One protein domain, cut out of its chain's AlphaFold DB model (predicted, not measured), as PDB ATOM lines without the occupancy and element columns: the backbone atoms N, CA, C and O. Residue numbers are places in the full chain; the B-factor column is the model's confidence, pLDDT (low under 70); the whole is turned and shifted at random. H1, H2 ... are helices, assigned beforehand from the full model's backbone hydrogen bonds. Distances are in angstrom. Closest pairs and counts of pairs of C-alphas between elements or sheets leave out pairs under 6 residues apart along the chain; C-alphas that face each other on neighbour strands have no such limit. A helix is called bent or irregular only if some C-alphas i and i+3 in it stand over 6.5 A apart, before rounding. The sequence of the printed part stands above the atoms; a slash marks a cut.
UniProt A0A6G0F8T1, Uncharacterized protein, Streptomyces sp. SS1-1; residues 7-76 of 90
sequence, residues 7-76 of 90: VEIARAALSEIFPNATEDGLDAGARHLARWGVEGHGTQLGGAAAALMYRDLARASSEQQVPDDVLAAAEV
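Overview. This is residues 7 to 76 of the 90 residues of an uncharacterized protein of Streptomyces sp. SS1-1 (UniProt A0A6G0F8T1). H2 and H3 make a splayed helical hairpin, a V that comes together where the last residues of H3 meet H2 and is wide where residues 39 to 46 bridge the opening. H1 crosses H2, and the short H4 packs crosswise on H3, so that each helix meets the next one along the chain. The printed part has 70 residues, with four named helices in the order H1, H2, H3, H4 and no named strand; the class is all helix, and the helix packing is mostly crossed. The whole is compact, with a radius of gyration of the C-alphas of 11.5 A, and the C-alphas span 31 by 26 by 15 A along their three main axes.

Along the chain. H1 is residues 7 to 17, from C-alpha 7 at (60.681, 42.942, 23.880), and measures 15.0 A from first to last C-alpha. A tight link of 5 residues leads to H2, residues 23 to 38, the longest helix with 16 residues and 22.5 A. A short link of 8 residues follows, and then H3, residues 47 to 60, 19.8 A long, which ends at C-alpha 60 at (49.840, 39.095, 31.537). A short link of 7 residues leads to H4, residues 68 to 74, 9.7 A long, which ends at C-alpha 74 at (37.380, 33.777, 23.397). None of the four helices is bent or irregular.

Arrangement. H1 and H2 touch, and their closest C-alphas, those of Ala 10 and Ala 30, are 4.8 A apart. They run opposite ways at a steep tilt of 64 degrees. H2 and H3 form a helical hairpin and run opposite ways at a steep tilt of 39 degrees. H3 touches H2 with residues 57 to 60 alone; the closest C-alphas of the two helices are those of Gly 29 and Ala 60, 4.9 A apart. H3 and H4 touch, the closest C-alphas being those of Leu 52 and Ala 74 at 4.6 A. Their lines are about perpendicular, only just, at 71 degrees. H1 is apart from H3 and from H4, and H2 is apart from H4. In H1, H2, H3 and H4 every backbone O i to N i+4 pair is within hydrogen-bond range.

Size, cuts and confidence. The two C-alphas farthest apart are those of Glu 8 and Val 76, at 32.1 A, and the first and last printed C-alphas, of Val 7 and Val 76, are 30.0 A apart. The printed part has no cut, and no link between helices is long. The mean pLDDT of the printed part is 92.3, and no printed residue is under 70.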
ATOM      1  N   VAL A   7      61.394  42.633  22.635       94.06
ATOM      2  CA  VAL A   7      60.681  42.942  23.880       94.06
ATOM      3  C   VAL A   7      60.391  44.438  23.994       94.06
ATOM      4  O   VAL A   7      59.277  44.797  24.345       94.06
ATOM      5  N   GLU A   8      61.329  45.323  23.649       94.88
ATOM      6  CA  GLU A   8      61.084  46.775  23.676       94.88
ATOM      7  C   GLU A   8      60.025  47.201  22.654       94.88
ATOM      8  O   GLU A   8      59.185  48.050  22.948       94.88
ATOM      9  N   ILE A   9      60.038  46.590  21.465       94.94
ATOM     10  CA  ILE A   9      59.014  46.825  20.438       94.94
ATOM     11  C   ILE A   9      57.650  46.334  20.934       94.94
ATOM     12  O   ILE A   9      56.669  47.070  20.858       94.94
ATOM     13  N   ALA A  10      57.596  45.117  21.482       95.31
ATOM     14  CA  ALA A  10      56.374  44.550  22.038       95.31
ATOM     15  C   ALA A  10      55.829  45.397  23.197       95.31
ATOM     16  O   ALA A  10      54.643  45.694  23.214       95.31
ATOM     17  N   ARG A  11      56.681  45.844  24.127       96.44
ATOM     18  CA  ARG A  11      56.292  46.698  25.260       96.44
ATOM     19  C   ARG A  11      55.670  48.010  24.788       96.44
ATOM     20  O   ARG A  11      54.621  48.391  25.295       96.44
ATOM     21  N   ALA A  12      56.288  48.671  23.807       95.75
ATOM     22  CA  ALA A  12      55.754  49.904  23.234       95.75
ATOM     23  C   ALA A  12      54.372  49.676  22.599       95.75
ATOM     24  O   ALA A  12      53.424  50.377  22.941       95.75
ATOM     25  N   ALA A  13      54.226  48.638  21.771       95.56
ATOM     26  CA  ALA A  13      52.937  48.289  21.176       95.56
ATOM     27  C   ALA A  13      51.873  47.967  22.239       95.56
ATOM     28  O   ALA A  13      50.738  48.420  22.144       95.56
ATOM     29  N   LEU A  14      52.238  47.223  23.287       95.94
ATOM     30  CA  LEU A  14      51.318  46.905  24.376       95.94
ATOM     31  C   LEU A  14      50.898  48.147  25.165       95.94
ATOM     32  O   LEU A  14      49.750  48.204  25.577       95.94
ATOM     33  N   SER A  15      51.765  49.151  25.331       96.12
ATOM     34  CA  SER A  15      51.389  50.400  26.013       96.12
ATOM     35  C   SER A  15      50.333  51.210  25.256       96.12
ATOM     36  O   SER A  15      49.547  51.922  25.873       96.12
ATOM     37  N   GLU A  16      50.278  51.072  23.928       95.56
ATOM     38  CA  GLU A  16      49.239  51.693  23.098       95.56
ATOM     39  C   GLU A  16      47.914  50.918  23.161       95.56
ATOM     40  O   GLU A  16      46.842  51.513  23.086       95.56
ATOM     41  N   ILE A  17      47.981  49.589  23.301       94.62
ATOM     42  CA  ILE A  17      46.810  48.697  23.297       94.62
ATOM     43  C   ILE A  17      46.186  48.567  24.697       94.62
ATOM     44  O   ILE A  17      44.969  48.428  24.811       94.62
ATOM     45  N   PHE A  18      47.003  48.600  25.749       95.75
ATOM     46  CA  PHE A  18      46.625  48.390  27.148       95.75
ATOM     47  C   PHE A  18      46.961  49.628  27.988       95.75
ATOM     48  O   PHE A  18      47.953  49.633  28.725       95.75
ATOM     49  N   PRO A  19      46.166  50.706  27.875       92.19
ATOM     50  CA  PRO A  19      46.478  51.981  28.512       92.19
ATOM     51  C   PRO A  19      46.457  51.922  30.046       92.19
ATOM     52  O   PRO A  19      47.015  52.814  30.683       92.19
ATOM     53  N   ASN A  20      45.842  50.895  30.650       93.25
ATOM     54  CA  ASN A  20      45.777  50.743  32.105       93.25
ATOM     55  C   ASN A  20      46.768  49.702  32.648       93.25
ATOM     56  O   ASN A  20      46.794  49.453  33.856       93.25
ATOM     57  N   ALA A  21      47.564  49.069  31.783       93.81
ATOM     58  CA  ALA A  21      48.580  48.115  32.204       93.81
ATOM     59  C   ALA A  21      49.673  48.797  33.043       93.81
ATOM     60  O   ALA A  21      50.118  49.909  32.755       93.81
ATOM     61  N   THR A  22      50.149  48.105  34.079       92.88
ATOM     62  CA  THR A  22      51.306  48.559  34.865       92.88
ATOM     63  C   THR A  22      52.597  48.374  34.066       92.88
ATOM     64  O   THR A  22      52.649  47.542  33.163       92.88
ATOM     65  N   GLU A  23      53.676  49.087  34.406       93.38
ATOM     66  CA  GLU A  23      54.966  48.895  33.720       93.38
ATOM     67  C   GLU A  23      55.476  47.448  33.818       93.38
ATOM     68  O   GLU A  23      55.895  46.880  32.810       93.38
ATOM     69  N   ASP A  24      55.365  46.831  34.999       94.00
ATOM     70  CA  ASP A  24      55.701  45.416  35.213       94.00
ATOM     71  C   ASP A  24      54.809  44.484  34.380       94.00
ATOM     72  O   ASP A  24      55.268  43.468  33.850       94.00
ATOM     73  N   GLY A  25      53.528  44.839  34.244       94.81
ATOM     74  CA  GLY A  25      52.581  44.146  33.383       94.81
ATOM     75  C   GLY A  25      53.002  44.226  31.919       94.81
ATOM     76  O   GLY A  25      53.126  43.195  31.260       94.81
ATOM     77  N   LEU A  26      53.283  45.425  31.410       95.94
ATOM     78  CA  LEU A  26      53.740  45.634  30.036       95.94
ATOM     79  C   LEU A  26      55.020  44.845  29.736       95.94
ATOM     80  O   LEU A  26      55.117  44.218  28.682       95.94
ATOM     81  N   ASP A  27      55.971  44.801  30.671       95.94
ATOM     82  CA  ASP A  27      57.185  43.990  30.550       95.94
ATOM     83  C   ASP A  27      56.878  42.486  30.498       95.94
ATOM     84  O   ASP A  27      57.444  41.750  29.678       95.94
ATOM     85  N   ALA A  28      55.973  42.005  31.352       95.25
ATOM     86  CA  ALA A  28      55.552  40.608  31.365       95.25
ATOM     87  C   ALA A  28      54.813  40.223  30.071       95.25
ATOM     88  O   ALA A  28      55.151  39.216  29.436       95.25
ATOM     89  N   GLY A  29      53.854  41.044  29.640       95.81
ATOM     90  CA  GLY A  29      53.125  40.893  28.384       95.81
ATOM     91  C   GLY A  29      54.062  40.896  27.179       95.81
ATOM     92  O   GLY A  29      53.967  40.016  26.322       95.81
ATOM     93  N   ALA A  30      55.037  41.807  27.149       96.69
ATOM     94  CA  ALA A  30      56.007  41.917  26.063       96.69
ATOM     95  C   ALA A  30      56.891  40.672  25.945       96.69
ATOM     96  O   ALA A  30      57.144  40.191  24.839       96.69
ATOM     97  N   ARG A  31      57.324  40.097  27.075       95.69
ATOM     98  CA  ARG A  31      58.076  38.830  27.093       95.69
ATOM     99  C   ARG A  31      57.244  37.672  26.550       95.69
ATOM    100  O   ARG A  31      57.770  36.849  25.802       95.69
ATOM    101  N   HIS A  32      55.961  37.608  26.904       96.44
ATOM    102  CA  HIS A  32      55.049  36.599  26.368       96.44
ATOM    103  C   HIS A  32      54.832  36.767  24.863       96.44
ATOM    104  O   HIS A  32      55.007  35.799  24.127       96.44
ATOM    105  N   LEU A  33      54.540  37.987  24.406       95.12
ATOM    106  CA  LEU A  33      54.326  38.293  22.994       95.12
ATOM    107  C   LEU A  33      55.570  37.988  22.152       95.12
ATOM    108  O   LEU A  33      55.473  37.310  21.131       95.12
ATOM    109  N   ALA A  34      56.750  38.417  22.607       94.50
ATOM    110  CA  ALA A  34      58.010  38.137  21.926       94.50
ATOM    111  C   ALA A  34      58.289  36.628  21.845       94.50
ATOM    112  O   ALA A  34      58.648  36.127  20.779       94.50
ATOM    113  N   ARG A  35      58.076  35.883  22.942       94.19
ATOM    114  CA  ARG A  35      58.246  34.423  22.955       94.19
ATOM    115  C   ARG A  35      57.297  33.740  21.970       94.19
ATOM    116  O   ARG A  35      57.755  32.966  21.140       94.19
ATOM    117  N   TRP A  36      56.003  34.052  22.025       94.69
ATOM    118  CA  TRP A  36      55.014  33.449  21.128       94.69
ATOM    119  C   TRP A  36      55.255  33.807  19.658       94.69
ATOM    120  O   TRP A  36      54.981  32.989  18.781       94.69
ATOM    121  N   GLY A  37      55.789  35.002  19.387       92.38
ATOM    122  CA  GLY A  37      56.239  35.405  18.057       92.38
ATOM    123  C   GLY A  37      57.383  34.531  17.539       92.38
ATOM    124  O   GLY A  37      57.298  34.028  16.421       92.38
ATOM    125  N   VAL A  38      58.410  34.282  18.362       92.75
ATOM    126  CA  VAL A  38      59.530  33.377  18.024       92.75
ATOM    127  C   VAL A  38      59.061  31.927  17.854       92.75
ATOM    128  O   VAL A  38      59.542  31.226  16.970       92.75
ATOM    129  N   GLU A  39      58.091  31.486  18.656       92.56
ATOM    130  CA  GLU A  39      57.457  30.161  18.551       92.56
ATOM    131  C   GLU A  39      56.490  30.052  17.349       92.56
ATOM    132  O   GLU A  39      55.977  28.973  17.057       92.56
ATOM    133  N   GLY A  40      56.234  31.154  16.633       92.50
ATOM    134  CA  GLY A  40      55.404  31.185  15.427       92.50
ATOM    135  C   GLY A  40      53.893  31.164  15.679       92.50
ATOM    136  O   GLY A  40      53.118  31.079  14.725       92.50
ATOM    137  N   HIS A  41      53.440  31.289  16.928       90.12
ATOM    138  CA  HIS A  41      52.027  31.137  17.298       90.12
ATOM    139  C   HIS A  41      51.096  32.207  16.708       90.12
ATOM    140  O   HIS A  41      49.900  31.960  16.594       90.12
ATOM    141  N   GLY A  42      51.623  33.366  16.299       82.06
ATOM    142  CA  GLY A  42      50.847  34.444  15.671       82.06
ATOM    143  C   GLY A  42      50.557  34.259  14.174       82.06
ATOM    144  O   GLY A  42      49.733  34.980  13.624       82.06
ATOM    145  N   THR A  43      51.217  33.313  13.497       83.25
ATOM    146  CA  THR A  43      51.205  33.226  12.021       83.25
ATOM    147  C   THR A  43      49.913  32.670  11.417       83.25
ATOM    148  O   THR A  43      49.636  32.924  10.247       83.25
ATOM    149  N   GLN A  44      49.108  31.930  12.187       75.88
ATOM    150  CA  GLN A  44      47.870  31.291  11.712       75.88
ATOM    151  C   GLN A  44      46.739  31.360  12.750       75.88
ATOM    152  O   GLN A  44      46.038  30.380  13.005       75.88
ATOM    153  N   LEU A  45      46.555  32.520  13.386       85.94
ATOM    154  CA  LEU A  45      45.455  32.700  14.334       85.94
ATOM    155  C   LEU A  45      44.139  32.976  13.600       85.94
ATOM    156  O   LEU A  45      43.971  34.008  12.958       85.94
ATOM    157  N   GLY A  46      43.175  32.066  13.750       87.88
ATOM    158  CA  GLY A  46      41.767  32.373  13.487       87.88
ATOM    159  C   GLY A  46      41.204  33.325  14.549       87.88
ATOM    160  O   GLY A  46      41.752  33.420  15.646       87.88
ATOM    161  N   GLY A  47      40.084  33.995  14.259       88.69
ATOM    162  CA  GLY A  47      39.537  35.059  15.118       88.69
ATOM    163  C   GLY A  47      39.354  34.665  16.590       88.69
ATOM    164  O   GLY A  47      39.786  35.386  17.482       88.69
ATOM    165  N   ALA A  48      38.810  33.477  16.860       91.06
ATOM    166  CA  ALA A  48      38.605  33.006  18.230       91.06
ATOM    167  C   ALA A  48      39.928  32.673  18.962       91.06
ATOM    168  O   ALA A  48      40.065  32.915  20.161       91.06
ATOM    169  N   ALA A  49      40.945  32.186  18.238       91.50
ATOM    170  CA  ALA A  49      42.286  31.983  18.790       91.50
ATOM    171  C   ALA A  49      43.003  33.322  19.038       91.50
ATOM    172  O   ALA A  49      43.639  33.490  20.074       91.50
ATOM    173  N   ALA A  50      42.849  34.295  18.136       92.19
ATOM    174  CA  ALA A  50      43.368  35.648  18.324       92.19
ATOM    175  C   ALA A  50      42.745  36.323  19.556       92.19
ATOM    176  O   ALA A  50      43.471  36.872  20.382       92.19
ATOM    177  N   ALA A  51      41.428  36.200  19.742       93.94
ATOM    178  CA  ALA A  51      40.728  36.705  20.921       93.94
ATOM    179  C   ALA A  51      41.220  36.043  22.220       93.94
ATOM    180  O   ALA A  51      41.461  36.710  23.229       93.94
ATOM    181  N   LEU A  52      41.448  34.725  22.192       93.19
ATOM    182  CA  LEU A  52      42.004  34.002  23.332       93.19
ATOM    183  C   LEU A  52      43.433  34.461  23.667       93.19
ATOM    184  O   LEU A  52      43.759  34.622  24.844       93.19
ATOM    185  N   MET A  53      44.266  34.694  22.649       93.88
ATOM    186  CA  MET A  53      45.628  35.204  22.821       93.88
ATOM    187  C   MET A  53      45.622  36.639  23.361       93.88
ATOM    188  O   MET A  53      46.393  36.940  24.271       93.88
ATOM    189  N   TYR A  54      44.724  37.496  22.866       94.12
ATOM    190  CA  TYR A  54      44.522  38.848  23.390       94.12
ATOM    191  C   TYR A  54      44.177  38.806  24.878       94.12
ATOM    192  O   TYR A  54      44.812  39.487  25.676       94.12
ATOM    193  N   ARG A  55      43.219  37.960  25.281       93.56
ATOM    194  CA  ARG A  55      42.827  37.820  26.690       93.56
ATOM    195  C   ARG A  55      43.990  37.357  27.567       93.56
ATOM    196  O   ARG A  55      44.150  37.838  28.688       93.56
ATOM    197  N   ASP A  56      44.798  36.424  27.069       94.12
ATOM    198  CA  ASP A  56      45.996  35.973  27.772       94.12
ATOM    199  C   ASP A  56      47.029  37.128  27.890       94.12
ATOM    200  O   ASP A  56      47.608  37.304  28.961       94.12
ATOM    201  N   LEU A  57      47.211  37.968  26.860       94.75
ATOM    202  CA  LEU A  57      48.089  39.154  26.915       94.75
ATOM    203  C   LEU A  57      47.584  40.239  27.858       94.75
ATOM    204  O   LEU A  57      48.383  40.771  28.625       94.75
ATOM    205  N   ALA A  58      46.288  40.544  27.831       94.56
ATOM    206  CA  ALA A  58      45.676  41.505  28.741       94.56
ATOM    207  C   ALA A  58      45.913  41.070  30.193       94.56
ATOM    208  O   ALA A  58      46.417  41.837  31.010       94.56
ATOM    209  N   ARG A  59      45.707  39.777  30.483       92.81
ATOM    210  CA  ARG A  59      46.007  39.193  31.795       92.81
ATOM    211  C   ARG A  59      47.484  39.303  32.172       92.81
ATOM    212  O   ARG A  59      47.780  39.686  33.299       92.81
ATOM    213  N   ALA A  60      48.404  38.951  31.274       93.75
ATOM    214  CA  ALA A  60      49.840  39.095  31.537       93.75
ATOM    215  C   ALA A  60      50.233  40.555  31.795       93.75
ATOM    216  O   ALA A  60      51.118  40.815  32.604       93.75
ATOM    217  N   SER A  61      49.542  41.482  31.132       94.25
ATOM    218  CA  SER A  61      49.794  42.916  31.221       94.25
ATOM    219  C   SER A  61      49.098  43.591  32.400       94.25
ATOM    220  O   SER A  61      49.265  44.787  32.599       94.25
ATOM    221  N   SER A  62      48.349  42.840  33.214       92.19
ATOM    222  CA  SER A  62      47.475  43.393  34.258       92.19
ATOM    223  C   SER A  62      46.454  44.412  33.724       92.19
ATOM    224  O   SER A  62      45.980  45.259  34.475       92.19
ATOM    225  N   GLU A  63      46.096  44.314  32.440       92.69
ATOM    226  CA  GLU A  63      45.008  45.088  31.850       92.69
ATOM    227  C   GLU A  63      43.676  44.499  32.314       92.69
ATOM    228  O   GLU A  63      43.417  43.297  32.185       92.69
ATOM    229  N   GLN A  64      42.837  45.360  32.881       86.50
ATOM    230  CA  GLN A  64      41.554  44.972  33.459       86.50
ATOM    231  C   GLN A  64      40.418  45.096  32.445       86.50
ATOM    232  O   GLN A  64      39.393  44.430  32.588       86.50
ATOM    233  N   GLN A  65      40.597  45.925  31.418       89.38
ATOM    234  CA  GLN A  65      39.595  46.191  30.399       89.38
ATOM    235  C   GLN A  65      39.871  45.346  29.156       89.38
ATOM    236  O   GLN A  65      40.702  45.678  28.315       89.38
ATOM    237  N   VAL A  66      39.139  44.238  29.039       91.12
ATOM    238  CA  VAL A  66      39.074  43.440  27.810       91.12
ATOM    239  C   VAL A  66      37.736  43.732  27.128       91.12
ATOM    240  O   VAL A  66      36.710  43.609  27.796       91.12
ATOM    241  N   PRO A  67      37.718  44.096  25.835       92.81
ATOM    242  CA  PRO A  67      36.476  44.326  25.098       92.81
ATOM    243  C   PRO A  67      35.520  43.117  25.114       92.81
ATOM    244  O   PRO A  67      35.957  41.968  25.010       92.81
ATOM    245  N   ASP A  68      34.212  43.369  25.215       92.44
ATOM    246  CA  ASP A  68      33.187  42.315  25.325       92.44
ATOM    247  C   ASP A  68      33.141  41.385  24.100       92.44
ATOM    248  O   ASP A  68      32.898  40.185  24.229       92.44
ATOM    249  N   ASP A  69      33.415  41.910  22.906       91.00
ATOM    250  CA  ASP A  69      33.500  41.135  21.666       91.00
ATOM    251  C   ASP A  69      34.687  40.161  21.680       91.00
ATOM    252  O   ASP A  69      34.565  39.016  21.234       91.00
ATOM    253  N   VAL A  70      35.812  40.571  22.271       91.06
ATOM    254  CA  VAL A  70      36.969  39.702  22.509       91.06
ATOM    255  C   VAL A  70      36.629  38.619  23.530       91.06
ATOM    256  O   VAL A  70      36.990  37.457  23.328       91.06
ATOM    257  N   LEU A  71      35.918  38.961  24.609       90.12
ATOM    258  CA  LEU A  71      35.465  37.976  25.596       90.12
ATOM    259  C   LEU A  71      34.538  36.938  24.953       90.12
ATOM    260  O   LEU A  71      34.805  35.740  25.061       90.12
ATOM    261  N   ALA A  72      33.532  37.386  24.200       89.25
ATOM    262  CA  ALA A  72      32.595  36.516  23.495       89.25
ATOM    263  C   ALA A  72      33.304  35.600  22.482       89.25
ATOM    264  O   ALA A  72      33.043  34.396  22.430       89.25
ATOM    265  N   ALA A  73      34.251  36.135  21.707       88.25
ATOM    266  CA  ALA A  73      35.032  35.349  20.756       88.25
ATOM    267  C   ALA A  73      35.965  34.334  21.446       88.25
ATOM    268  O   ALA A  73      36.167  33.234  20.927       88.25
ATOM    269  N   ALA A  74      36.512  34.664  22.621       85.44
ATOM    270  CA  ALA A  74      37.380  33.777  23.397       85.44
ATOM    271  C   ALA A  74      36.623  32.643  24.122       85.44
ATOM    272  O   ALA A  74      37.254  31.685  24.580       85.44
ATOM    273  N   GLU A  75      35.298  32.743  24.252       85.62
ATOM    274  CA  GLU A  75      34.425  31.722  24.850       85.62
ATOM    275  C   GLU A  75      33.908  30.685  23.843       85.62
ATOM    276  O   GLU A  75      33.311  29.675  24.236       85.62
ATOM    277  N   VAL A  76      34.175  30.882  22.547       81.06
ATOM    278  CA  VAL A  76      33.812  29.924  21.497       81.06
ATOM    279  C   VAL A  76      34.427  28.555  21.805       81.06
ATOM    280  O   VAL A  76      35.646  28.384  21.903       81.06
TER     281      VAL A  76